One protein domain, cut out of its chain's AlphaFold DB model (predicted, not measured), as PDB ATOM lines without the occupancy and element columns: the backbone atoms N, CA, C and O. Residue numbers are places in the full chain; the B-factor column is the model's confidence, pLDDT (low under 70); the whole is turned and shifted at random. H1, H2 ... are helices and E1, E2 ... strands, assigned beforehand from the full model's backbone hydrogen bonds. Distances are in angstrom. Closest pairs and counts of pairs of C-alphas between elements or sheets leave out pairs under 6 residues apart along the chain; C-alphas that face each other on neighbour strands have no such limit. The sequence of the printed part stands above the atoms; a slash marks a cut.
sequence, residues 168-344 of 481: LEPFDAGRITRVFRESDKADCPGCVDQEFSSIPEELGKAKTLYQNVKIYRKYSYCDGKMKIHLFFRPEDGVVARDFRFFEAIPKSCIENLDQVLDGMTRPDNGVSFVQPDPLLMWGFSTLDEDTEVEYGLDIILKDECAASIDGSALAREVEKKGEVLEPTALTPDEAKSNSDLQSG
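This is residues 168 to 344 of the 481 residues of an uncharacterized protein of Candidatus Woesearchaeota archaeon (UniProt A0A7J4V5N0). Look for two four-stranded sheets making a sandwich, only partly face to face, with helix H1 lying across one sheet's face away from the other sheet. H2 packs across edge strand E8 and runs on into E1, and H4 packs on H1. There are 177 residues printed, with four named helices and eight named strands in the order H1 H2 E1 E2 E3 E4 E5 E6 E7 H3 E8 H4, a mixed class. The sheets, in orders E5 E6 E3 E8 and E1 E2 E7 E4, are antiparallel throughout. The whole is compact, with a radius of gyration of the C-alphas of 15.9 A and spans of 46 by 38 by 28 A.

Find C-alpha 238 at (34.793, -16.023, 14.700); there E3 begins, and it runs 26.4 A to residue 248, bending by 75 degrees at 241. Beside it look for E8, residues 310 to 320, 27.4 A, and E6, residues 279 to 287, 20.6 A; they bend at 316 and 284. E5 is residues 270 to 274. In the other sheet you find E1, residues 213 to 222, 28.8 A; E2, 225 to 234, 29.6 A; E7, 291 to 297, 20.6 A; and E4, 261 to 264. H1, residues 173 to 186, begins at C-alpha (43.444, -26.079, 32.070). H2 is residues 199 to 212, H3 303 to 307, and H4 332 to 342, ending at C-alpha (44.190, -36.736, 36.496).

Start at the neighbour strands E3 and E8, where N 244 and O 314 are within hydrogen-bond range at 2.8 A; across the neighbour strands E3 and E6, N 245 and O 282 are within hydrogen-bond range at 2.9 A. In the other sheet, N 218 and O 229 of hairpin E1 and E2 are 2.9 A apart. In this sandwich, two sheets face to face, the strands of one sheet stand at 24 degrees to those of the other. H1 runs across the strands at a height over the sheet of 8.2 A; Ile 176 and Ser 312 of E8 have the closest C-alphas, 5.5 A. H2 is on that sheet too, over E8, the closest C-alphas being those of Ala 206 and Leu 314, 5.3 A. With H2 on one face and H1 on the other, these are three layers, helices on both faces of a sheet. H4 touches H1 at a shallow tilt of 25 degrees, the C-alphas of Gly 174 and Asn 338 being closest, 5.6 A. H3 touches no helix. In H1, H2, H3 and H4 every O i to N i+4 pair is within hydrogen-bond range.

The C-alphas of Gly 224 and Glu 323, 46.8 A apart, are the farthest. The printed part has no cut. The long links are H1 to H2, E3 to E4 and E8 to H4. The mean pLDDT of the printed part is 83.5; look for values under 70 at residues 183 to 198, 268 to 278 and 338 to 344.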
ATOM      1  N   LEU A 168      36.827 -10.875  33.280       91.31
ATOM      2  CA  LEU A 168      37.264 -11.776  32.216       91.31
ATOM      3  C   LEU A 168      37.647 -13.135  32.815       91.31
ATOM      4  O   LEU A 168      38.505 -13.194  33.693       91.31
ATOM      5  N   GLU A 169      37.062 -14.211  32.300       89.62
ATOM      6  CA  GLU A 169      37.388 -15.590  32.661       89.62
ATOM      7  C   GLU A 169      38.520 -16.104  31.753       89.62
ATOM      8  O   GLU A 169      38.295 -16.341  30.560       89.62
ATOM      9  N   PRO A 170      39.753 -16.263  32.266       88.56
ATOM     10  CA  PRO A 170      40.862 -16.739  31.457       88.56
ATOM     11  C   PRO A 170      40.770 -18.249  31.217       88.56
ATOM     12  O   PRO A 170      40.095 -18.990  31.934       88.56
ATOM     13  N   PHE A 171      41.528 -18.720  30.229       90.06
ATOM     14  CA  PHE A 171      41.781 -20.146  30.072       90.06
ATOM     15  C   PHE A 171      42.516 -20.694  31.305       90.06
ATOM     16  O   PHE A 171      43.602 -20.224  31.645       90.06
ATOM     17  N   ASP A 172      41.953 -21.730  31.925       87.50
ATOM     18  CA  ASP A 172      42.573 -22.479  33.017       87.50
ATOM     19  C   ASP A 172      42.380 -23.979  32.764       87.50
ATOM     20  O   ASP A 172      41.288 -24.533  32.922       87.50
ATOM     21  N   ALA A 173      43.465 -24.652  32.374       85.69
ATOM     22  CA  ALA A 173      43.444 -26.079  32.070       85.69
ATOM     23  C   ALA A 173      42.995 -26.938  33.263       85.69
ATOM     24  O   ALA A 173      42.341 -27.967  33.080       85.69
ATOM     25  N   GLY A 174      43.330 -26.528  34.489       82.69
ATOM     26  CA  GLY A 174      42.939 -27.241  35.696       82.69
ATOM     27  C   GLY A 174      41.450 -27.088  35.987       82.69
ATOM     28  O   GLY A 174      40.795 -28.075  36.325       82.69
ATOM     29  N   ARG A 175      40.903 -25.880  35.811       82.25
ATOM     30  CA  ARG A 175      39.464 -25.606  35.931       82.25
ATOM     31  C   ARG A 175      38.656 -26.411  34.922       82.25
ATOM     32  O   ARG A 175      37.748 -27.134  35.321       82.25
ATOM     33  N   ILE A 176      39.062 -26.377  33.656       82.19
ATOM     34  CA  ILE A 176      38.420 -27.142  32.582       82.19
ATOM     35  C   ILE A 176      38.452 -28.643  32.905       82.19
ATOM     36  O   ILE A 176      37.432 -29.321  32.829       82.19
ATOM     37  N   THR A 177      39.598 -29.159  33.365       80.00
ATOM     38  CA  THR A 177      39.726 -30.568  33.774       80.00
ATOM     39  C   THR A 177      38.796 -30.931  34.936       80.00
ATOM     40  O   THR A 177      38.248 -32.031  34.951       80.00
ATOM     41  N   ARG A 178      38.593 -30.043  35.921       78.12
ATOM     42  CA  ARG A 178      37.642 -30.292  37.020       78.12
ATOM     43  C   ARG A 178      36.210 -30.347  36.511       78.12
ATOM     44  O   ARG A 178      35.519 -31.317  36.803       78.12
ATOM     45  N   VAL A 179      35.807 -29.369  35.705       76.88
ATOM     46  CA  VAL A 179      34.470 -29.318  35.100       76.88
ATOM     47  C   VAL A 179      34.186 -30.582  34.285       76.88
ATOM     48  O   VAL A 179      33.132 -31.185  34.463       76.88
ATOM     49  N   PHE A 180      35.152 -31.054  33.492       73.75
ATOM     50  CA  PHE A 180      35.036 -32.318  32.758       73.75
ATOM     51  C   PHE A 180      34.801 -33.533  33.655       73.75
ATOM     52  O   PHE A 180      33.982 -34.400  33.365       73.75
ATOM     53  N   ARG A 181      35.514 -33.608  34.779       74.12
ATOM     54  CA  ARG A 181      35.338 -34.717  35.721       74.12
ATOM     55  C   ARG A 181      33.978 -34.675  36.396       74.12
ATOM     56  O   ARG A 181      33.433 -35.733  36.696       74.12
ATOM     57  N   GLU A 182      33.454 -33.484  36.664       71.38
ATOM     58  CA  GLU A 182      32.099 -33.350  37.189       71.38
ATOM     59  C   GLU A 182      31.055 -33.719  36.127       71.38
ATOM     60  O   GLU A 182      30.124 -34.452  36.451       71.38
ATOM     61  N   SER A 183      31.244 -33.351  34.852       68.31
ATOM     62  CA  SER A 183      30.326 -33.774  33.785       68.31
ATOM     63  C   SER A 183      30.309 -35.289  33.568       68.31
ATOM     64  O   SER A 183      29.234 -35.852  33.364       68.31
ATOM     65  N   ASP A 184      31.460 -35.961  33.676       67.25
ATOM     66  CA  ASP A 184      31.551 -37.428  33.603       67.25
ATOM     67  C   ASP A 184      30.789 -38.121  34.744       67.25
ATOM     68  O   ASP A 184      30.087 -39.109  34.524       67.25
ATOM     69  N   LYS A 185      30.908 -37.617  35.982       66.94
ATOM     70  CA  LYS A 185      30.199 -38.188  37.144       66.94
ATOM     71  C   LYS A 185      28.692 -38.048  37.031       66.94
ATOM     72  O   LYS A 185      27.961 -38.858  37.600       66.94
ATOM     73  N   ALA A 186      28.248 -36.984  36.379       61.50
ATOM     74  CA  ALA A 186      26.861 -36.595  36.400       61.50
ATOM     75  C   ALA A 186      26.009 -37.425  35.411       61.50
ATOM     76  O   ALA A 186      24.794 -37.409  35.523       61.50
ATOM     77  N   ASP A 187      26.604 -38.250  34.532       61.81
ATOM     78  CA  ASP A 187      25.886 -38.992  33.471       61.81
ATOM     79  C   ASP A 187      25.041 -38.027  32.625       61.81
ATOM     80  O   ASP A 187      23.822 -38.142  32.506       61.81
ATOM     81  N   CYS A 188      25.696 -36.971  32.136       63.03
ATOM     82  CA  CYS A 188      25.059 -35.890  31.399       63.03
ATOM     83  C   CYS A 188      25.012 -36.191  29.887       63.03
ATOM     84  O   CYS A 188      26.053 -36.150  29.214       63.03
ATOM     85  N   PRO A 189      23.822 -36.425  29.297       57.62
ATOM     86  CA  PRO A 189      23.691 -36.656  27.863       57.62
ATOM     87  C   PRO A 189      24.035 -35.383  27.081       57.62
ATOM     88  O   PRO A 189      23.356 -34.367  27.216       57.62
ATOM     89  N   GLY A 190      25.077 -35.436  26.248       59.81
ATOM     90  CA  GLY A 190      25.497 -34.293  25.430       59.81
ATOM     91  C   GLY A 190      26.324 -33.238  26.171       59.81
ATOM     92  O   GLY A 190      26.532 -32.165  25.622       59.81
ATOM     93  N   CYS A 191      26.821 -33.514  27.384       60.78
ATOM     94  CA  CYS A 191      27.917 -32.721  27.959       60.78
ATOM     95  C   CYS A 191      29.245 -33.096  27.291       60.78
ATOM     96  O   CYS A 191      29.993 -32.238  26.829       60.78
ATOM     97  N   VAL A 192      29.481 -34.403  27.193       57.97
ATOM     98  CA  VAL A 192      30.693 -35.024  26.672       57.97
ATOM     99  C   VAL A 192      30.217 -36.099  25.699       57.97
ATOM    100  O   VAL A 192      29.530 -37.041  26.097       57.97
ATOM    101  N   ASP A 193      30.470 -35.927  24.403       55.50
ATOM    102  CA  ASP A 193      30.175 -36.972  23.425       55.50
ATOM    103  C   ASP A 193      30.984 -38.222  23.819       55.50
ATOM    104  O   ASP A 193      32.101 -38.126  24.325       55.50
ATOM    105  N   GLN A 194      30.470 -39.429  23.578       49.34
ATOM    106  CA  GLN A 194      31.211 -40.670  23.879       49.34
ATOM    107  C   GLN A 194      32.541 -40.799  23.093       49.34
ATOM    108  O   GLN A 194      33.293 -41.750  23.299       49.34
ATOM    109  N   GLU A 195      32.828 -39.837  22.209       45.28
ATOM    110  CA  GLU A 195      34.029 -39.675  21.391       45.28
ATOM    111  C   GLU A 195      34.902 -38.489  21.834       45.28
ATOM    112  O   GLU A 195      35.617 -37.914  21.015       45.28
ATOM    113  N   PHE A 196      34.879 -38.093  23.110       50.50
ATOM    114  CA  PHE A 196      35.918 -37.188  23.593       50.50
ATOM    115  C   PHE A 196      37.281 -37.846  23.377       50.50
ATOM    116  O   PHE A 196      37.607 -38.899  23.936       50.50
ATOM    117  N   SER A 197      38.080 -37.218  22.519       56.19
ATOM    118  CA  SER A 197      39.493 -37.512  22.412       56.19
ATOM    119  C   SER A 197      40.160 -37.275  23.767       56.19
ATOM    120  O   SER A 197      39.577 -36.719  24.700       56.19
ATOM    121  N   SER A 198      41.386 -37.771  23.935       66.62
ATOM    122  CA  SER A 198      42.102 -37.650  25.209       66.62
ATOM    123  C   SER A 198      42.020 -36.215  25.757       66.62
ATOM    124  O   SER A 198      42.229 -35.283  24.986       66.62
ATOM    125  N   ILE A 199      41.800 -36.032  27.068       72.00
ATOM    126  CA  ILE A 199      41.689 -34.713  27.739       72.00
ATOM    127  C   ILE A 199      42.680 -33.640  27.213       72.00
ATOM    128  O   ILE A 199      42.275 -32.490  27.062       72.00
ATOM    129  N   PRO A 200      43.958 -33.950  26.893       76.38
ATOM    130  CA  PRO A 200      44.869 -32.976  26.283       76.38
ATOM    131  C   PRO A 200      44.390 -32.329  24.973       76.38
ATOM    132  O   PRO A 200      44.690 -31.161  24.743       76.38
ATOM    133  N   GLU A 201      43.680 -33.059  24.113       79.06
ATOM    134  CA  GLU A 201      43.168 -32.538  22.839       79.06
ATOM    135  C   GLU A 201      42.036 -31.533  23.077       79.06
ATOM    136  O   GLU A 201      42.045 -30.436  22.519       79.06
ATOM    137  N   GLU A 202      41.120 -31.863  23.983       82.44
ATOM    138  CA  GLU A 202      39.997 -31.005  24.368       82.44
ATOM    139  C   GLU A 202      40.456 -29.740  25.087       82.44
ATOM    140  O   GLU A 202      39.957 -28.648  24.825       82.44
ATOM    141  N   LEU A 203      41.497 -29.846  25.911       87.94
ATOM    142  CA  LEU A 203      42.165 -28.679  26.478       87.94
ATOM    143  C   LEU A 203      42.788 -27.784  25.395       87.94
ATOM    144  O   LEU A 203      42.777 -26.563  25.538       87.94
ATOM    145  N   GLY A 204      43.304 -28.364  24.308       89.62
ATOM    146  CA  GLY A 204      43.824 -27.601  23.172       89.62
ATOM    147  C   GLY A 204      42.729 -26.873  22.387       89.62
ATOM    148  O   GLY A 204      42.904 -25.706  22.029       89.62
ATOM    149  N   LYS A 205      41.574 -27.520  22.179       90.56
ATOM    150  CA  LYS A 205      40.381 -26.895  21.576       90.56
ATOM    151  C   LYS A 205      39.834 -25.775  22.458       90.56
ATOM    152  O   LYS A 205      39.618 -24.667  21.973       90.56
ATOM    153  N   ALA A 206      39.703 -26.025  23.760       92.12
ATOM    154  CA  ALA A 206      39.300 -25.017  24.734       92.12
ATOM    155  C   ALA A 206      40.265 -23.825  24.718       92.12
ATOM    156  O   ALA A 206      39.843 -22.676  24.659       92.12
ATOM    157  N   LYS A 207      41.578 -24.064  24.668       94.69
ATOM    158  CA  LYS A 207      42.554 -22.976  24.577       94.69
ATOM    159  C   LYS A 207      42.374 -22.134  23.311       94.69
ATOM    160  O   LYS A 207      42.392 -20.909  23.403       94.69
ATOM    161  N   THR A 208      42.145 -22.764  22.157       95.69
ATOM    162  CA  THR A 208      41.818 -22.054  20.908       95.69
ATOM    163  C   THR A 208      40.527 -21.239  21.045       95.69
ATOM    164  O   THR A 208      40.476 -20.097  20.585       95.69
ATOM    165  N   LEU A 209      39.501 -21.778  21.709       96.75
ATOM    166  CA  LEU A 209      38.248 -21.072  21.981       96.75
ATOM    167  C   LEU A 209      38.474 -19.811  22.823       96.75
ATOM    168  O   LEU A 209      38.112 -18.727  22.383       96.75
ATOM    169  N   TYR A 210      39.134 -19.916  23.978       95.62
ATOM    170  CA  TYR A 210      39.388 -18.775  24.874       95.62
ATOM    171  C   TYR A 210      40.300 -17.697  24.258       95.62
ATOM    172  O   TYR A 210      40.306 -16.554  24.710       95.62
ATOM    173  N   GLN A 211      41.074 -18.036  23.223       95.81
ATOM    174  CA  GLN A 211      41.856 -17.064  22.451       95.81
ATOM    175  C   GLN A 211      41.026 -16.272  21.434       95.81
ATOM    176  O   GLN A 211      41.487 -15.231  20.979       95.81
ATOM    177  N   ASN A 212      39.845 -16.765  21.051       97.62
ATOM    178  CA  ASN A 212      39.010 -16.186  19.993       97.62
ATOM    179  C   ASN A 212      37.604 -15.790  20.477       97.62
ATOM    180  O   ASN A 212      36.876 -15.115  19.752       97.62
ATOM    181  N   VAL A 213      37.220 -16.191  21.688       97.62
ATOM    182  CA  VAL A 213      35.959 -15.850  22.346       97.62
ATOM    183  C   VAL A 213      36.277 -15.380  23.756       97.62
ATOM    184  O   VAL A 213      36.806 -16.135  24.572       97.62
ATOM    185  N   LYS A 214      35.952 -14.121  24.054       96.12
ATOM    186  CA  LYS A 214      36.109 -13.569  25.398       96.12
ATOM    187  C   LYS A 214      34.894 -13.931  26.233       96.12
ATOM    188  O   LYS A 214      33.762 -13.649  25.844       96.12
ATOM    189  N   ILE A 215      35.145 -14.527  27.389       95.44
ATOM    190  CA  ILE A 215      34.104 -14.940  28.320       95.44
ATOM    191  C   ILE A 215      34.184 -14.035  29.534       95.44
ATOM    192  O   ILE A 215      35.233 -13.944  30.165       95.44
ATOM    193  N   TYR A 216      33.083 -13.368  29.851       95.06
ATOM    194  CA  TYR A 216      32.991 -12.531  31.034       95.06
ATOM    195  C   TYR A 216      31.959 -13.081  32.000       95.06
ATOM    196  O   TYR A 216      30.914 -13.578  31.584       95.06
ATOM    197  N   ARG A 217      32.230 -12.927  33.291       94.94
ATOM    198  CA  ARG A 217      31.295 -13.216  34.369       94.94
ATOM    199  C   ARG A 217      31.015 -11.951  35.164       94.94
ATOM    200  O   ARG A 217      31.923 -11.180  35.458       94.94
ATOM    201  N   LYS A 218      29.765 -11.754  35.563       95.00
ATOM    202  CA  LYS A 218      29.374 -10.695  36.493       95.00
ATOM    203  C   LYS A 218      28.459 -11.252  37.571       95.00
ATOM    204  O   LYS A 218      27.551 -12.028  37.285       95.00
ATOM    205  N   TYR A 219      28.680 -10.797  38.799       94.25
ATOM    206  CA  TYR A 219      27.846 -11.109  39.950       94.25
ATOM    207  C   TYR A 219      26.970  -9.907  40.287       94.25
ATOM    208  O   TYR A 219      27.466  -8.793  40.431       94.25
ATOM    209  N   SER A 220      25.670 -10.138  40.424       92.44
ATOM    210  CA  SER A 220      24.694  -9.130  40.826       92.44
ATOM    211  C   SER A 220      24.015  -9.577  42.116       92.44
ATOM    212  O   SER A 220      23.546 -10.710  42.215       92.44
ATOM    213  N   TYR A 221      23.914  -8.679  43.093       90.88
ATOM    214  CA  TYR A 221      23.256  -8.933  44.374       90.88
ATOM    215  C   TYR A 221      22.062  -7.994  44.512       90.88
ATOM    216  O   TYR A 221      22.218  -6.775  44.497       90.88
ATOM    217  N   CYS A 222      20.857  -8.546  44.605       85.62
ATOM    218  CA  CYS A 222      19.629  -7.759  44.664       85.62
ATOM    219  C   CYS A 222      18.607  -8.461  45.554       85.62
ATOM    220  O   CYS A 222      18.387  -9.656  45.405       85.62
ATOM    221  N   ASP A 223      17.997  -7.731  46.489       83.31
ATOM    222  CA  ASP A 223      16.896  -8.228  47.331       83.31
ATOM    223  C   ASP A 223      17.158  -9.570  48.039       83.31
ATOM    224  O   ASP A 223      16.262 -10.389  48.214       83.31
ATOM    225  N   GLY A 224      18.401  -9.793  48.484       84.88
ATOM    226  CA  GLY A 224      18.789 -11.034  49.169       84.88
ATOM    227  C   GLY A 224      19.028 -12.219  48.231       84.88
ATOM    228  O   GLY A 224      19.289 -13.320  48.707       84.88
ATOM    229  N   LYS A 225      18.984 -11.975  46.922       91.62
ATOM    230  CA  LYS A 225      19.259 -12.928  45.855       91.62
ATOM    231  C   LYS A 225      20.579 -12.608  45.172       91.62
ATOM    232  O   LYS A 225      21.028 -11.457  45.143       91.62
ATOM    233  N   MET A 226      21.175 -13.635  44.593       94.00
ATOM    234  CA  MET A 226      22.383 -13.546  43.785       94.00
ATOM    235  C   MET A 226      22.035 -13.921  42.352       94.00
ATOM    236  O   MET A 226      21.298 -14.870  42.117       94.00
ATOM    237  N   LYS A 227      22.564 -13.191  41.383       94.81
ATOM    238  CA  LYS A 227      22.427 -13.514  39.968       94.81
ATOM    239  C   LYS A 227      23.799 -13.495  39.318       94.81
ATOM    240  O   LYS A 227      24.580 -12.573  39.552       94.81
ATOM    241  N   ILE A 228      24.080 -14.512  38.521       95.56
ATOM    242  CA  ILE A 228      25.321 -14.637  37.773       95.56
ATOM    243  C   ILE A 228      24.978 -14.418  36.306       95.56
ATOM    244  O   ILE A 228      24.076 -15.063  35.774       95.56
ATOM    245  N   HIS A 229      25.697 -13.496  35.677       95.56
ATOM    246  CA  HIS A 229      25.620 -13.210  34.252       95.56
ATOM    247  C   HIS A 229      26.893 -13.715  33.584       95.56
ATOM    248  O   HIS A 229      27.995 -13.475  34.087       95.56
ATOM    249  N   LEU A 230      26.737 -14.372  32.446       96.31
ATOM    250  CA  LEU A 230      27.812 -14.846  31.595       96.31
ATOM    251  C   LEU A 230      27.661 -14.200  30.225       96.31
ATOM    252  O   LEU A 230      26.604 -14.294  29.602       96.31
ATOM    253  N   PHE A 231      28.729 -13.574  29.755       96.12
ATOM    254  CA  PHE A 231      28.778 -12.943  28.444       96.12
ATOM    255  C   PHE A 231      29.800 -13.672  27.587       96.12
ATOM    256  O   PHE A 231      30.967 -13.785  27.965       96.12
ATOM    257  N   PHE A 232      29.373 -14.126  26.418       96.69
ATOM    258  CA  PHE A 232      30.223 -14.764  25.426       96.69
ATOM    259  C   PHE A 232      30.372 -13.807  24.249       96.69
ATOM    260  O   PHE A 232      29.392 -13.493  23.579       96.69
ATOM    261  N   ARG A 233      31.591 -13.310  24.033       97.44
ATOM    262  CA  ARG A 233      31.903 -12.302  23.016       97.44
ATOM    263  C   ARG A 233      32.911 -12.868  22.013       97.44
ATOM    264  O   ARG A 233      34.119 -12.808  22.288       97.44
ATOM    265  N   PRO A 234      32.461 -13.492  20.910       97.62
ATOM    266  CA  PRO A 234      33.358 -13.930  19.844       97.62
ATOM    267  C   PRO A 234      34.039 -12.726  19.174       97.62
ATOM    268  O   PRO A 234      33.446 -11.660  19.037       97.62
ATOM    269  N   GLU A 235      35.302 -12.870  18.762       97.25
ATOM    270  CA  GLU A 235      35.952 -11.847  17.930       97.25
ATOM    271  C   GLU A 235      35.292 -11.741  16.544       97.25
ATOM    272  O   GLU A 235      34.693 -12.694  16.043       97.25
ATOM    273  N   ASP A 236      35.473 -10.605  15.866       95.81
ATOM    274  CA  ASP A 236      34.921 -10.377  14.528       95.81
ATOM    275  C   ASP A 236      35.256 -11.513  13.539       95.81
ATOM    276  O   ASP A 236      36.418 -11.766  13.189       95.81
ATOM    277  N   GLY A 237      34.206 -12.157  13.023       94.81
ATOM    278  CA  GLY A 237      34.305 -13.255  12.061       94.81
ATOM    279  C   GLY A 237      34.701 -14.604  12.669       94.81
ATOM    280  O   GLY A 237      35.063 -15.503  11.905       94.81
ATOM    281  N   VAL A 238      34.667 -14.742  13.996       98.00
ATOM    282  CA  VAL A 238      34.793 -16.023  14.700       98.00
ATOM    283  C   VAL A 238      33.430 -16.695  14.808       98.00
ATOM    284  O   VAL A 238      32.432 -16.049  15.111       98.00
ATOM    285  N   VAL A 239      33.401 -18.005  14.576       97.31
ATOM    286  CA  VAL A 239      32.217 -18.851  14.737       97.31
ATOM    287  C   VAL A 239      32.617 -20.070  15.561       97.31
ATOM    288  O   VAL A 239      33.449 -20.862  15.125       97.31
ATOM    289  N   ALA A 240      32.034 -20.240  16.745       95.94
ATOM    290  CA  ALA A 240      32.216 -21.442  17.556       95.94
ATOM    291  C   ALA A 240      31.036 -22.402  17.334       95.94
ATOM    292  O   ALA A 240      29.885 -22.067  17.613       95.94
ATOM    293  N   ARG A 241      31.306 -23.593  16.793       92.19
ATOM    294  CA  ARG A 241      30.300 -24.631  16.515       92.19
ATOM    295  C   ARG A 241      30.122 -25.533  17.725       92.19
ATOM    296  O   ARG A 241      31.116 -25.970  18.303       92.19
ATOM    297  N   ASP A 242      28.869 -25.860  18.037       87.88
ATOM    298  CA  ASP A 242      28.512 -26.669  19.211       87.88
ATOM    299  C   ASP A 242      29.198 -26.133  20.479       87.88
ATOM    300  O   ASP A 242      29.975 -26.816  21.147       87.88
ATOM    301  N   PHE A 243      28.996 -24.837  20.728       91.19
ATOM    302  CA  PHE A 243      29.552 -24.154  21.886       91.19
ATOM    303  C   PHE A 243      28.780 -24.581  23.133       91.19
ATOM    304  O   PHE A 243      27.550 -24.544  23.157       91.19
ATOM    305  N   ARG A 244      29.497 -24.969  24.183       88.50
ATOM    306  CA  ARG A 244      28.932 -25.390  25.462       88.50
ATOM    307  C   ARG A 244      29.641 -24.640  26.578       88.50
ATOM    308  O   ARG A 244      30.866 -24.681  26.666       88.50
ATOM    309  N   PHE A 245      28.879 -23.977  27.435       90.75
ATOM    310  CA  PHE A 245      29.379 -23.432  28.690       90.75
ATOM    311  C   PHE A 245      28.867 -24.275  29.846       90.75
ATOM    312  O   PHE A 245      27.681 -24.586  29.908       90.75
ATOM    313  N   PHE A 246      29.761 -24.610  30.762       87.00
ATOM    314  CA  PHE A 246      29.507 -25.426  31.935       87.00
ATOM    315  C   PHE A 246      29.814 -24.629  33.188       87.00
ATOM    316  O   PHE A 246      30.806 -23.901  33.238       87.00
ATOM    317  N   GLU A 247      29.013 -24.828  34.223       88.56
ATOM    318  CA  GLU A 247      29.209 -24.183  35.509       88.56
ATOM    319  C   GLU A 247      28.963 -25.167  36.641       88.56
ATOM    320  O   GLU A 247      27.859 -25.679  36.812       88.56
ATOM    321  N   ALA A 248      30.026 -25.452  37.386       85.75
ATOM    322  CA  ALA A 248      30.030 -26.367  38.508       85.75
ATOM    323  C   ALA A 248      30.015 -25.570  39.816       85.75
ATOM    324  O   ALA A 248      30.940 -24.806  40.109       85.75
ATOM    325  N   ILE A 249      28.970 -25.767  40.618       85.62
ATOM    326  CA  ILE A 249      28.865 -25.172  41.953       85.62
ATOM    327  C   ILE A 249      29.271 -26.236  42.989       85.62
ATOM    328  O   ILE A 249      28.821 -27.377  42.923       85.62
ATOM    329  N   PRO A 250      30.127 -25.945  43.978       83.06
ATOM    330  CA  PRO A 250      30.481 -26.963  44.962       83.06
ATOM    331  C   PRO A 250      29.277 -27.402  45.805       83.06
ATOM    332  O   PRO A 250      28.532 -26.573  46.331       83.06
ATOM    333  N   LYS A 251      29.140 -28.710  46.044       80.62
ATOM    334  CA  LYS A 251      28.096 -29.262  46.929       80.62
ATOM    335  C   LYS A 251      28.155 -28.767  48.369       80.62
ATOM    336  O   LYS A 251      27.141 -28.687  49.052       80.62
ATOM    337  N   SER A 252      29.356 -28.426  48.833       82.06
ATOM    338  CA  SER A 252      29.569 -27.779  50.129       82.06
ATOM    339  C   SER A 252      28.932 -26.388  50.209       82.06
ATOM    340  O   SER A 252      28.694 -25.894  51.309       82.06
ATOM    341  N   CYS A 253      28.663 -25.764  49.062       86.12
ATOM    342  CA  CYS A 253      28.016 -24.465  48.946       86.12
ATOM    343  C   CYS A 253      26.511 -24.591  48.719       86.12
ATOM    344  O   CYS A 253      25.745 -23.861  49.342       86.12
ATOM    345  N   ILE A 254      26.092 -25.518  47.852       84.88
ATOM    346  CA  ILE A 254      24.684 -25.789  47.558       84.88
ATOM    347  C   ILE A 254      24.472 -27.301  47.480       84.88
ATOM    348  O   ILE A 254      24.914 -27.949  46.537       84.88
ATOM    349  N   GLU A 255      23.758 -27.863  48.457       81.50
ATOM    350  CA  GLU A 255      23.454 -29.300  48.472       81.50
ATOM    351  C   GLU A 255      22.429 -29.681  47.392       81.50
ATOM    352  O   GLU A 255      22.554 -30.728  46.758       81.50
ATOM    353  N   ASN A 256      21.425 -28.823  47.169       81.19
ATOM    354  CA  ASN A 256      20.374 -29.025  46.178       81.19
ATOM    355  C   ASN A 256      20.091 -27.726  45.411       81.19
ATOM    356  O   ASN A 256      19.429 -26.823  45.927       81.19
ATOM    357  N   LEU A 257      20.589 -27.647  44.174       83.50
ATOM    358  CA  LEU A 257      20.447 -26.459  43.333       83.50
ATOM    359  C   LEU A 257      18.987 -26.162  42.978       83.50
ATOM    360  O   LEU A 257      18.596 -25.000  43.010       83.50
ATOM    361  N   ASP A 258      18.151 -27.179  42.753       82.69
ATOM    362  CA  ASP A 258      16.741 -26.993  42.377       82.69
ATOM    363  C   ASP A 258      15.920 -26.264  43.454       82.69
ATOM    364  O   ASP A 258      14.892 -25.662  43.152       82.69
ATOM    365  N   GLN A 259      16.356 -26.310  44.719       85.00
ATOM    366  CA  GLN A 259      15.676 -25.616  45.819       85.00
ATOM    367  C   GLN A 259      15.969 -24.120  45.869       85.00
ATOM    368  O   GLN A 259      15.200 -23.375  46.471       85.00
ATOM    369  N   VAL A 260      17.091 -23.695  45.291       89.81
ATOM    370  CA  VAL A 260      17.573 -22.316  45.387       89.81
ATOM    371  C   VAL A 260      17.678 -21.636  44.028       89.81
ATOM    372  O   VAL A 260      17.855 -20.427  43.994       89.81
ATOM    373  N   LEU A 261      17.564 -22.365  42.916       89.62
ATOM    374  CA  LEU A 261      17.620 -21.809  41.568       89.62
ATOM    375  C   LEU A 261      16.401 -20.907  41.301       89.62
ATOM    376  O   LEU A 261      15.273 -21.377  41.169       89.62
ATOM    377  N   ASP A 262      16.649 -19.608  41.156       91.19
ATOM    378  CA  ASP A 262      15.666 -18.568  40.828       91.19
ATOM    379  C   ASP A 262      15.712 -18.234  39.329       91.19
ATOM    380  O   ASP A 262      15.949 -17.100  38.906       91.19
ATOM    381  N   GLY A 263      15.531 -19.265  38.504       88.94
ATOM    382  CA  GLY A 263      15.526 -19.152  37.047       88.94
ATOM    383  C   GLY A 263      16.910 -19.176  36.386       88.94
ATOM    384  O   GLY A 263      17.950 -19.002  37.014       88.94
ATOM    385  N   MET A 264      16.900 -19.436  35.079       90.31
ATOM    386  CA  MET A 264      18.076 -19.556  34.214       90.31
ATOM    387  C   MET A 264      17.666 -19.231  32.774       90.31
ATOM    388  O   MET A 264      16.575 -19.622  32.344       90.31
ATOM    389  N   THR A 265      18.531 -18.557  32.019       88.25
ATOM    390  CA  THR A 265      18.334 -18.317  30.585       88.25
ATOM    391  C   THR A 265      18.282 -19.639  29.835       88.25
ATOM    392  O   THR A 265      19.176 -20.476  29.975       88.25
ATOM    393  N   ARG A 266      17.253 -19.800  29.000       83.12
ATOM    394  CA  ARG A 266      17.089 -20.925  28.074       83.12
ATOM    395  C   ARG A 266      17.172 -20.381  26.648       83.12
ATOM    396  O   ARG A 266      16.175 -19.828  26.189       83.12
ATOM    397  N   PRO A 267      18.340 -20.451  25.988       71.75
ATOM    398  CA  PRO A 267      18.514 -19.900  24.650       71.75
ATOM    399  C   PRO A 267      17.591 -20.590  23.643       71.75
ATOM    400  O   PRO A 267      17.406 -21.810  23.701       71.75
ATOM    401  N   ASP A 268      17.058 -19.832  22.687       62.53
ATOM    402  CA  ASP A 268      16.349 -20.411  21.549       62.53
ATOM    403  C   ASP A 268      17.345 -21.259  20.740       62.53
ATOM    404  O   ASP A 268      18.360 -20.757  20.262       62.53
ATOM    405  N   ASN A 269      17.066 -22.560  20.601       58.31
ATOM    406  CA  ASN A 269      17.964 -23.579  20.024       58.31
ATOM    407  C   ASN A 269      19.164 -23.990  20.898       58.31
ATOM    408  O   ASN A 269      20.056 -24.688  20.410       58.31
ATOM    409  N   GLY A 270      19.176 -23.603  22.174       58.97
ATOM    410  CA  GLY A 270      20.152 -24.086  23.140       58.97
ATOM    411  C   GLY A 270      19.641 -25.229  24.013       58.97
ATOM    412  O   GLY A 270      18.437 -25.406  24.204       58.97
ATOM    413  N   VAL A 271      20.565 -26.016  24.564       59.41
ATOM    414  CA  VAL A 271      20.249 -27.039  25.573       59.41
ATOM    415  C   VAL A 271      20.692 -26.509  26.928       59.41
ATOM    416  O   VAL A 271      21.889 -26.380  27.178       59.41
ATOM    417  N   SER A 272      19.725 -26.191  27.790       62.81
ATOM    418  CA  SER A 272      19.985 -25.868  29.193       62.81
ATOM    419  C   SER A 272      19.749 -27.097  30.055       62.81
ATOM    420  O   SER A 272      18.679 -27.706  29.980       62.81
ATOM    421  N   PHE A 273      20.730 -27.451  30.876       63.25
ATOM    422  CA  PHE A 273      20.673 -28.645  31.705       63.25
ATOM    423  C   PHE A 273      21.059 -28.340  33.152       63.25
ATOM    424  O   PHE A 273      21.950 -27.531  33.398       63.25
ATOM    425  N   VAL A 274      20.355 -28.978  34.087       61.28
ATOM    426  CA  VAL A 274      20.559 -28.855  35.534       61.28
ATOM    427  C   VAL A 274      20.554 -30.270  36.096       61.28
ATOM    428  O   VAL A 274      19.544 -30.968  35.979       61.28
ATOM    429  N   GLN A 275      21.679 -30.713  36.662       63.31
ATOM    430  CA  GLN A 275      21.774 -32.016  37.329       63.31
ATOM    431  C   GLN A 275      21.886 -31.869  38.855       63.31
ATOM    432  O   GLN A 275      22.428 -30.868  39.322       63.31
ATOM    433  N   PRO A 276      21.428 -32.862  39.650       52.22
ATOM    434  CA  PRO A 276      21.384 -32.787  41.119       52.22
ATOM    435  C   PRO A 276      22.744 -32.787  41.853       52.22
ATOM    436  O   PRO A 276      22.807 -33.115  43.038       52.22
ATOM    437  N   ASP A 277      23.844 -32.454  41.184       55.41
ATOM    438  CA  ASP A 277      25.151 -32.265  41.812       55.41
ATOM    439  C   ASP A 277      26.030 -31.365  40.928       55.41
ATOM    440  O   ASP A 277      26.471 -31.807  39.870       55.41
ATOM    441  N   PRO A 278      26.108 -30.059  41.218       61.06
ATOM    442  CA  PRO A 278      25.356 -29.105  40.416       61.06
ATOM    443  C   PRO A 278      26.185 -28.570  39.254       61.06
ATOM    444  O   PRO A 278      26.963 -27.622  39.386       61.06
ATOM    445  N   LEU A 279      25.956 -29.190  38.102       77.75
ATOM    446  CA  LEU A 279      26.420 -28.736  36.807       77.75
ATOM    447  C   LEU A 279      25.263 -28.040  36.086       77.75
ATOM    448  O   LEU A 279      24.246 -28.669  35.773       77.75
ATOM    449  N   LEU A 280      25.428 -26.749  35.824       86.25
ATOM    450  CA  LEU A 280      24.647 -26.025  34.833       86.25
ATOM    451  C   LEU A 280      25.361 -26.120  33.490       86.25
ATOM    452  O   LEU A 280      26.585 -26.028  33.424       86.25
ATOM    453  N   MET A 281      24.598 -26.282  32.416       86.06
ATOM    454  CA  MET A 281      25.137 -26.239  31.062       86.06
ATOM    455  C   MET A 281      24.261 -25.372  30.170       86.06
ATOM    456  O   MET A 281      23.036 -25.478  30.232       86.06
ATOM    457  N   TRP A 282      24.889 -24.575  29.309       89.19
ATOM    458  CA  TRP A 282      24.265 -23.925  28.160       89.19
ATOM    459  C   TRP A 282      24.957 -24.402  26.889       89.19
ATOM    460  O   TRP A 282      26.129 -24.101  26.676       89.19
ATOM    461  N   GLY A 283      24.243 -25.148  26.051       87.31
ATOM    462  CA  GLY A 283      24.700 -25.541  24.717       87.31
ATOM    463  C   GLY A 283      24.109 -24.648  23.633       87.31
ATOM    464  O   GLY A 283      22.958 -24.242  23.749       87.31
ATOM    465  N   PHE A 284      24.866 -24.388  22.572       87.81
ATOM    466  CA  PHE A 284      24.477 -23.594  21.409       87.81
ATOM    467  C   PHE A 284      24.991 -24.289  20.153       87.81
ATOM    468  O   PHE A 284      26.176 -24.600  20.052       87.81
ATOM    469  N   SER A 285      24.137 -24.481  19.144       88.00
ATOM    470  CA  SER A 285      24.589 -25.061  17.872       88.00
ATOM    471  C   SER A 285      25.686 -24.222  17.213       88.00
ATOM    472  O   SER A 285      26.562 -24.744  16.521       88.00
ATOM    473  N   THR A 286      25.628 -22.903  17.386       90.75
ATOM    474  CA  THR A 286      26.619 -21.951  16.889       90.75
ATOM    475  C   THR A 286      26.615 -20.714  17.785       90.75
ATOM    476  O   THR A 286      25.545 -20.270  18.192       90.75
ATOM    477  N   LEU A 287      27.803 -20.190  18.083       94.31
ATOM    478  CA  LEU A 287      28.033 -18.904  18.734       94.31
ATOM    479  C   LEU A 287      28.877 -18.027  17.795       94.31
ATOM    480  O   LEU A 287      30.066 -18.290  17.600       94.31
ATOM    481  N   ASP A 288      28.252 -17.016  17.200       94.81
ATOM    482  CA  ASP A 288      28.837 -16.085  16.225       94.81
ATOM    483  C   ASP A 288      28.519 -14.606  16.517       94.81
ATOM    484  O   ASP A 288      28.989 -13.715  15.809       94.81
ATOM    485  N   GLU A 289      27.776 -14.336  17.591       94.69
ATOM    486  CA  GLU A 289      27.458 -12.997  18.079       94.69
ATOM    487  C   GLU A 289      27.531 -12.911  19.610       94.69
ATOM    488  O   GLU A 289      27.522 -13.926  20.318       94.69
ATOM    489  N   ASP A 290      27.607 -11.679  20.121       96.25
ATOM    490  CA  ASP A 290      27.590 -11.393  21.554       96.25
ATOM    491  C   ASP A 290      26.334 -11.985  22.201       96.25
ATOM    492  O   ASP A 290      25.207 -11.592  21.902       96.25
ATOM    493  N   THR A 291      26.543 -12.918  23.124       94.75
ATOM    494  CA  THR A 291      25.468 -13.663  23.782       94.75
ATOM    495  C   THR A 291      25.564 -13.505  25.292       94.75
ATOM    496  O   THR A 291      26.643 -13.642  25.866       94.75
ATOM    497  N   GLU A 292      24.431 -13.249  25.948       94.69
ATOM    498  CA  GLU A 292      24.313 -13.222  27.409       94.69
ATOM    499  C   GLU A 292      23.404 -14.358  27.884       94.69
ATOM    500  O   GLU A 292      22.286 -14.538  27.391       94.69
ATOM    501  N   VAL A 293      23.870 -15.106  28.881       94.00
ATOM    502  CA  VAL A 293      23.041 -16.027  29.659       94.00
ATOM    503  C   VAL A 293      23.185 -15.723  31.141       94.00
ATOM    504  O   VAL A 293      24.218 -15.239  31.592       94.00
ATOM    505  N   GLU A 294      22.148 -16.008  31.915       94.38
ATOM    506  CA  GLU A 294      22.148 -15.774  33.353       94.38
ATOM    507  C   GLU A 294      21.494 -16.932  34.105       94.38
ATOM    508  O   GLU A 294      20.702 -17.696  33.547       94.38
ATOM    509  N   TYR A 295      21.806 -17.044  35.392       93.62
ATOM    510  CA  TYR A 295      21.008 -17.803  36.349       93.62
ATOM    511  C   TYR A 295      20.931 -17.067  37.684       93.62
ATOM    512  O   TYR A 295      21.860 -16.366  38.096       93.62
ATOM    513  N   GLY A 296      19.777 -17.188  38.333       94.12
ATOM    514  CA  GLY A 296      19.498 -16.613  39.640       94.12
ATOM    515  C   GLY A 296      19.574 -17.666  40.735       94.12
ATOM    516  O   GLY A 296      19.254 -18.831  40.521       94.12
ATOM    517  N   LEU A 297      19.951 -17.241  41.933       94.06
ATOM    518  CA  LEU A 297      19.862 -17.998  43.169       94.06
ATOM    519  C   LEU A 297      19.038 -17.177  44.170       94.06
ATOM    520  O   LEU A 297      19.353 -16.015  44.430       94.06
ATOM    521  N   ASP A 298      18.034 -17.790  44.795       94.25
ATOM    522  CA  ASP A 298      17.200 -17.202  45.861       94.25
ATOM    523  C   ASP A 298      17.947 -17.083  47.208       94.25
ATOM    524  O   ASP A 298      17.358 -16.946  48.278       94.25
ATOM    525  N   ILE A 299      19.274 -17.174  47.155       90.56
ATOM    526  CA  ILE A 299      20.207 -17.033  48.264       90.56
ATOM    527  C   ILE A 299      21.413 -16.218  47.795       90.56
ATOM    528  O   ILE A 299      21.743 -16.193  46.609       90.56
ATOM    529  N   ILE A 300      22.131 -15.608  48.737       90.62
ATOM    530  CA  ILE A 300      23.464 -15.051  48.486       90.62
ATOM    531  C   ILE A 300      24.497 -16.033  49.027       90.62
ATOM    532  O   ILE A 300      24.514 -16.336  50.223       90.62
ATOM    533  N   LEU A 301      25.364 -16.525  48.142       89.00
ATOM    534  CA  LEU A 301      26.477 -17.377  48.536       89.00
ATOM    535  C   LEU A 301      27.504 -16.589  49.351       89.00
ATOM    536  O   LEU A 301      27.685 -15.384  49.178       89.00
ATOM    537  N   LYS A 302      28.210 -17.292  50.242       86.94
ATOM    538  CA  LYS A 302      29.409 -16.743  50.885       86.94
ATOM    539  C   LYS A 302      30.484 -16.478  49.830       86.94
ATOM    540  O   LYS A 302      30.534 -17.190  48.828       86.94
ATOM    541  N   ASP A 303      31.376 -15.527  50.086       87.50
ATOM    542  CA  ASP A 303      32.428 -15.149  49.133       87.50
ATOM    543  C   ASP A 303      33.317 -16.336  48.737       87.50
ATOM    544  O   ASP A 303      33.687 -16.452  47.573       87.50
ATOM    545  N   GLU A 304      33.624 -17.256  49.659       86.25
ATOM    546  CA  GLU A 304      34.404 -18.460  49.335       86.25
ATOM    547  C   GLU A 304      33.647 -19.406  48.395       86.25
ATOM    548  O   GLU A 304      34.246 -20.077  47.555       86.25
ATOM    549  N   CYS A 305      32.321 -19.446  48.522       89.69
ATOM    550  CA  CYS A 305      31.457 -20.225  47.650       89.69
ATOM    551  C   CYS A 305      31.321 -19.585  46.273       89.69
ATOM    552  O   CYS A 305      31.488 -20.272  45.275       89.69
ATOM    553  N   ALA A 306      31.097 -18.271  46.209       90.19
ATOM    554  CA  ALA A 306      31.077 -17.544  44.942       90.19
ATOM    555  C   ALA A 306      32.420 -17.672  44.197       90.19
ATOM    556  O   ALA A 306      32.439 -17.929  42.997       90.19
ATOM    557  N   ALA A 307      33.543 -17.592  44.920       87.06
ATOM    558  CA  ALA A 307      34.886 -17.760  44.364       87.06
ATOM    559  C   ALA A 307      35.208 -19.184  43.887       87.06
ATOM    560  O   ALA A 307      36.147 -19.365  43.116       87.06
ATOM    561  N   SER A 308      34.474 -20.195  44.359       86.50
ATOM    562  CA  SER A 308      34.696 -21.603  44.001       86.50
ATOM    563  C   SER A 308      33.739 -22.117  42.927       86.50
ATOM    564  O   SER A 308      33.798 -23.297  42.584       86.50
ATOM    565  N   ILE A 309      32.889 -21.250  42.366       87.50
ATOM    566  CA  ILE A 309      32.089 -21.579  41.185       87.50
ATOM    567  C   ILE A 309      33.027 -21.710  39.983       87.50
ATOM    568  O   ILE A 309      33.524 -20.714  39.448       87.50
ATOM    569  N   ASP A 310      33.232 -22.937  39.522       84.75
ATOM    570  CA  ASP A 310      34.099 -23.231  38.387       84.75
ATOM    571  C   ASP A 310      33.280 -23.195  37.090       84.75
ATOM    572  O   ASP A 310      32.400 -24.021  36.866       84.75
ATOM    573  N   GLY A 311      33.570 -22.221  36.227       87.62
ATOM    574  CA  GLY A 311      33.000 -22.128  34.881       87.62
ATOM    575  C   GLY A 311      34.004 -22.534  33.807       87.62
ATOM    576  O   GLY A 311      35.191 -22.219  33.920       87.62
ATOM    577  N   SER A 312      33.565 -23.224  32.757       88.81
ATOM    578  CA  SER A 312      34.416 -23.537  31.603       88.81
ATOM    579  C   SER A 312      33.625 -23.673  30.311       88.81
ATOM    580  O   SER A 312      32.488 -24.134  30.318       88.81
ATOM    581  N   ALA A 313      34.246 -23.291  29.197       91.12
ATOM    582  CA  ALA A 313      33.647 -23.375  27.873       91.12
ATOM    583  C   ALA A 313      34.381 -24.342  26.953       91.12
ATOM    584  O   ALA A 313      35.607 -24.460  27.003       91.12
ATOM    585  N   LEU A 314      33.617 -24.957  26.059       88.94
ATOM    586  CA  LEU A 314      34.088 -25.810  24.983       88.94
ATOM    587  C   LEU A 314      33.360 -25.462  23.697       88.94
ATOM    588  O   LEU A 314      32.253 -24.932  23.705       88.94
ATOM    589  N   ALA A 315      33.991 -25.797  22.589       91.00
ATOM    590  CA  ALA A 315      33.369 -25.802  21.284       91.00
ATOM    591  C   ALA A 315      33.973 -26.961  20.511       91.00
ATOM    592  O   ALA A 315      35.173 -27.231  20.635       91.00
ATOM    593  N   ARG A 316      33.155 -27.634  19.706       87.69
ATOM    594  CA  ARG A 316      33.645 -28.724  18.864       87.69
ATOM    595  C   ARG A 316      34.653 -28.204  17.844       87.69
ATOM    596  O   ARG A 316      35.695 -28.817  17.629       87.69
ATOM    597  N   GLU A 317      34.333 -27.067  17.232       90.44
ATOM    598  CA  GLU A 317      35.151 -26.404  16.219       90.44
ATOM    599  C   GLU A 317      35.097 -24.889  16.425       90.44
ATOM    600  O   GLU A 317      34.054 -24.332  16.779       90.44
ATOM    601  N   VAL A 318      36.218 -24.219  16.170       96.06
ATOM    602  CA  VAL A 318      36.301 -22.757  16.134       96.06
ATOM    603  C   VAL A 318      36.766 -22.365  14.742       96.06
ATOM    604  O   VAL A 318      37.857 -22.740  14.322       96.06
ATOM    605  N   GLU A 319      35.939 -21.623  14.021       97.25
ATOM    606  CA  GLU A 319      36.253 -21.092  12.700       97.25
ATOM    607  C   GLU A 319      36.606 -19.604  12.815       97.25
ATOM    608  O   GLU A 319      35.990 -18.875  13.592       97.25
ATOM    609  N   LYS A 320      37.552 -19.120  12.007       96.38
ATOM    610  CA  LYS A 320      37.825 -17.687  11.841       96.38
ATOM    611  C   LYS A 320      37.817 -17.342  10.365       96.38
ATOM    612  O   LYS A 320      38.636 -17.838   9.599       96.38
ATOM    613  N   LYS A 321      36.878 -16.487   9.955       92.69
ATOM    614  CA  LYS A 321      36.669 -16.091   8.548       92.69
ATOM    615  C   LYS A 321      36.492 -17.292   7.600       92.69
ATOM    616  O   LYS A 321      36.912 -17.235   6.448       92.69
ATOM    617  N   GLY A 322      35.844 -18.353   8.087       89.62
ATOM    618  CA  GLY A 322      35.536 -19.570   7.329       89.62
ATOM    619  C   GLY A 322      36.637 -20.636   7.312       89.62
ATOM    620  O   GLY A 322      36.459 -21.660   6.659       89.62
ATOM    621  N   GLU A 323      37.756 -20.425   8.011       94.19
ATOM    622  CA  GLU A 323      38.804 -21.437   8.194       94.19
ATOM    623  C   GLU A 323      38.717 -22.040   9.598       94.19
ATOM    624  O   GLU A 323      38.657 -21.301  10.581       94.19
ATOM    625  N   VAL A 324      38.727 -23.372   9.698       95.88
ATOM    626  CA  VAL A 324      38.776 -24.080  10.987       95.88
ATOM    627  C   VAL A 324      40.153 -23.873  11.614       95.88
ATOM    628  O   VAL A 324      41.179 -24.099  10.973       95.88
ATOM    629  N   LEU A 325      40.176 -23.431  12.869       95.81
ATOM    630  CA  LEU A 325      41.398 -23.240  13.635       95.81
ATOM    631  C   LEU A 325      41.864 -24.561  14.243       95.81
ATOM    632  O   LEU A 325      41.092 -25.286  14.870       95.81
ATOM    633  N   GLU A 326      43.159 -24.832  14.117       93.56
ATOM    634  CA  GLU A 326      43.788 -25.982  14.760       93.56
ATOM    635  C   GLU A 326      43.796 -25.837  16.299       93.56
ATOM    636  O   GLU A 326      43.900 -24.717  16.826       93.56
ATOM    637  N   PRO A 327      43.725 -26.952  17.053       91.94
ATOM    638  CA  PRO A 327      43.852 -26.929  18.506       91.94
ATOM    639  C   PRO A 327      45.192 -26.339  18.959       91.94
ATOM    640  O   PRO A 327      46.267 -26.719  18.489       91.94
ATOM    641  N   THR A 328      45.143 -25.421  19.919       93.25
ATOM    642  CA  THR A 328      46.342 -24.755  20.426       93.25
ATOM    643  C   THR A 328      47.075 -25.661  21.406       93.25
ATOM    644  O   THR A 328      46.495 -26.162  22.365       93.25
ATOM    645  N   ALA A 329      48.384 -25.826  21.219       89.38
ATOM    646  CA  ALA A 329      49.199 -26.632  22.121       89.38
ATOM    647  C   ALA A 329      49.219 -26.074  23.562       89.38
ATOM    648  O   ALA A 329      49.336 -24.862  23.803       89.38
ATOM    649  N   LEU A 330      49.157 -26.986  24.534       87.25
ATOM    650  CA  LEU A 330      49.327 -26.657  25.946       87.25
ATOM    651  C   LEU A 330      50.784 -26.321  26.264       87.25
ATOM    652  O   LEU A 330      51.717 -26.901  25.705       87.25
ATOM    653  N   THR A 331      50.985 -25.391  27.192       88.19
ATOM    654  CA  THR A 331      52.302 -25.148  27.784       88.19
ATOM    655  C   THR A 331      52.692 -26.315  28.700       88.19
ATOM    656  O   THR A 331      51.823 -27.065  29.156       88.19
ATOM    657  N   PRO A 332      53.990 -26.489  29.021       85.50
ATOM    658  CA  PRO A 332      54.420 -27.515  29.969       85.50
ATOM    659  C   PRO A 332      53.719 -27.422  31.331       85.50
ATOM    660  O   PRO A 332      53.383 -28.453  31.910       85.50
ATOM    661  N   ASP A 333      53.456 -26.206  31.819       80.62
ATOM    662  CA  ASP A 333      52.789 -25.979  33.105       80.62
ATOM    663  C   ASP A 333      51.296 -26.337  33.047       80.62
ATOM    664  O   ASP A 333      50.784 -26.998  33.951       80.62
ATOM    665  N   GLU A 334      50.606 -25.989  31.954       84.00
ATOM    666  CA  GLU A 334      49.209 -26.380  31.709       84.00
ATOM    667  C   GLU A 334      49.067 -27.907  31.595       84.00
ATOM    668  O   GLU A 334      48.187 -28.508  32.214       84.00
ATOM    669  N   ALA A 335      49.967 -28.553  30.847       80.19
ATOM    670  CA  ALA A 335      49.985 -30.004  30.688       80.19
ATOM    671  C   ALA A 335      50.270 -30.719  32.017       80.19
ATOM    672  O   ALA A 335      49.646 -31.739  32.326       80.19
ATOM    673  N   LYS A 336      51.179 -30.164  32.829       76.00
ATOM    674  CA  LYS A 336      51.482 -30.676  34.166       76.00
ATOM    675  C   LYS A 336      50.276 -30.555  35.101       76.00
ATOM    676  O   LYS A 336      49.915 -31.557  35.711       76.00
ATOM    677  N   SER A 337      49.627 -29.388  35.153       71.38
ATOM    678  CA  SER A 337      48.412 -29.149  35.952       71.38
ATOM    679  C   SER A 337      47.323 -30.185  35.654       71.38
ATOM    680  O   SER A 337      46.791 -30.825  36.563       71.38
ATOM    681  N   ASN A 338      47.076 -30.449  34.367       69.38
ATOM    682  CA  ASN A 338      46.170 -31.506  33.930       69.38
ATOM    683  C   ASN A 338      46.610 -32.900  34.428       69.38
ATOM    684  O   ASN A 338      45.815 -33.631  35.019       69.38
ATOM    685  N   SER A 339      47.886 -33.270  34.260       68.50
ATOM    686  CA  SER A 339      48.396 -34.585  34.691       68.50
ATOM    687  C   SER A 339      48.338 -34.808  36.213       68.50
ATOM    688  O   SER A 339      48.031 -35.910  36.683       68.50
ATOM    689  N   ASP A 340      48.579 -33.754  36.994       68.81
ATOM    690  CA  ASP A 340      48.553 -33.786  38.456       68.81
ATOM    691  C   ASP A 340      47.109 -33.972  38.971       68.81
ATOM    692  O   ASP A 340      46.868 -34.763  39.890       68.81
ATOM    693  N   LEU A 341      46.128 -33.340  38.315       65.75
ATOM    694  CA  LEU A 341      44.702 -33.532  38.596       65.75
ATOM    695  C   LEU A 341      44.211 -34.924  38.173       65.75
ATOM    696  O   LEU A 341      43.511 -35.588  38.938       65.75
ATOM    697  N   GLN A 342      44.592 -35.410  36.989       63.78
ATOM    698  CA  GLN A 342      44.190 -36.736  36.496       63.78
ATOM    699  C   GLN A 342      44.702 -37.882  37.376       63.78
ATOM    700  O   GLN A 342      43.971 -38.838  37.629       63.78
ATOM    701  N   SER A 343      45.925 -37.771  37.899       57.81
ATOM    702  CA  SER A 343      46.534 -38.790  38.764       57.81
ATOM    703  C   SER A 343      45.979 -38.822  40.198       57.81
ATOM    704  O   SER A 343      46.441 -39.624  41.010       57.81
ATOM    705  N   GLY A 344      44.991 -37.973  40.523       51.62
ATOM    706  CA  GLY A 344      44.395 -37.890  41.861       51.62
ATOM    707  C   GLY A 344      45.374 -37.381  42.921       51.62
ATOM    708  O   GLY A 344      45.167 -37.603  44.110       51.62
TER     709      GLY A 344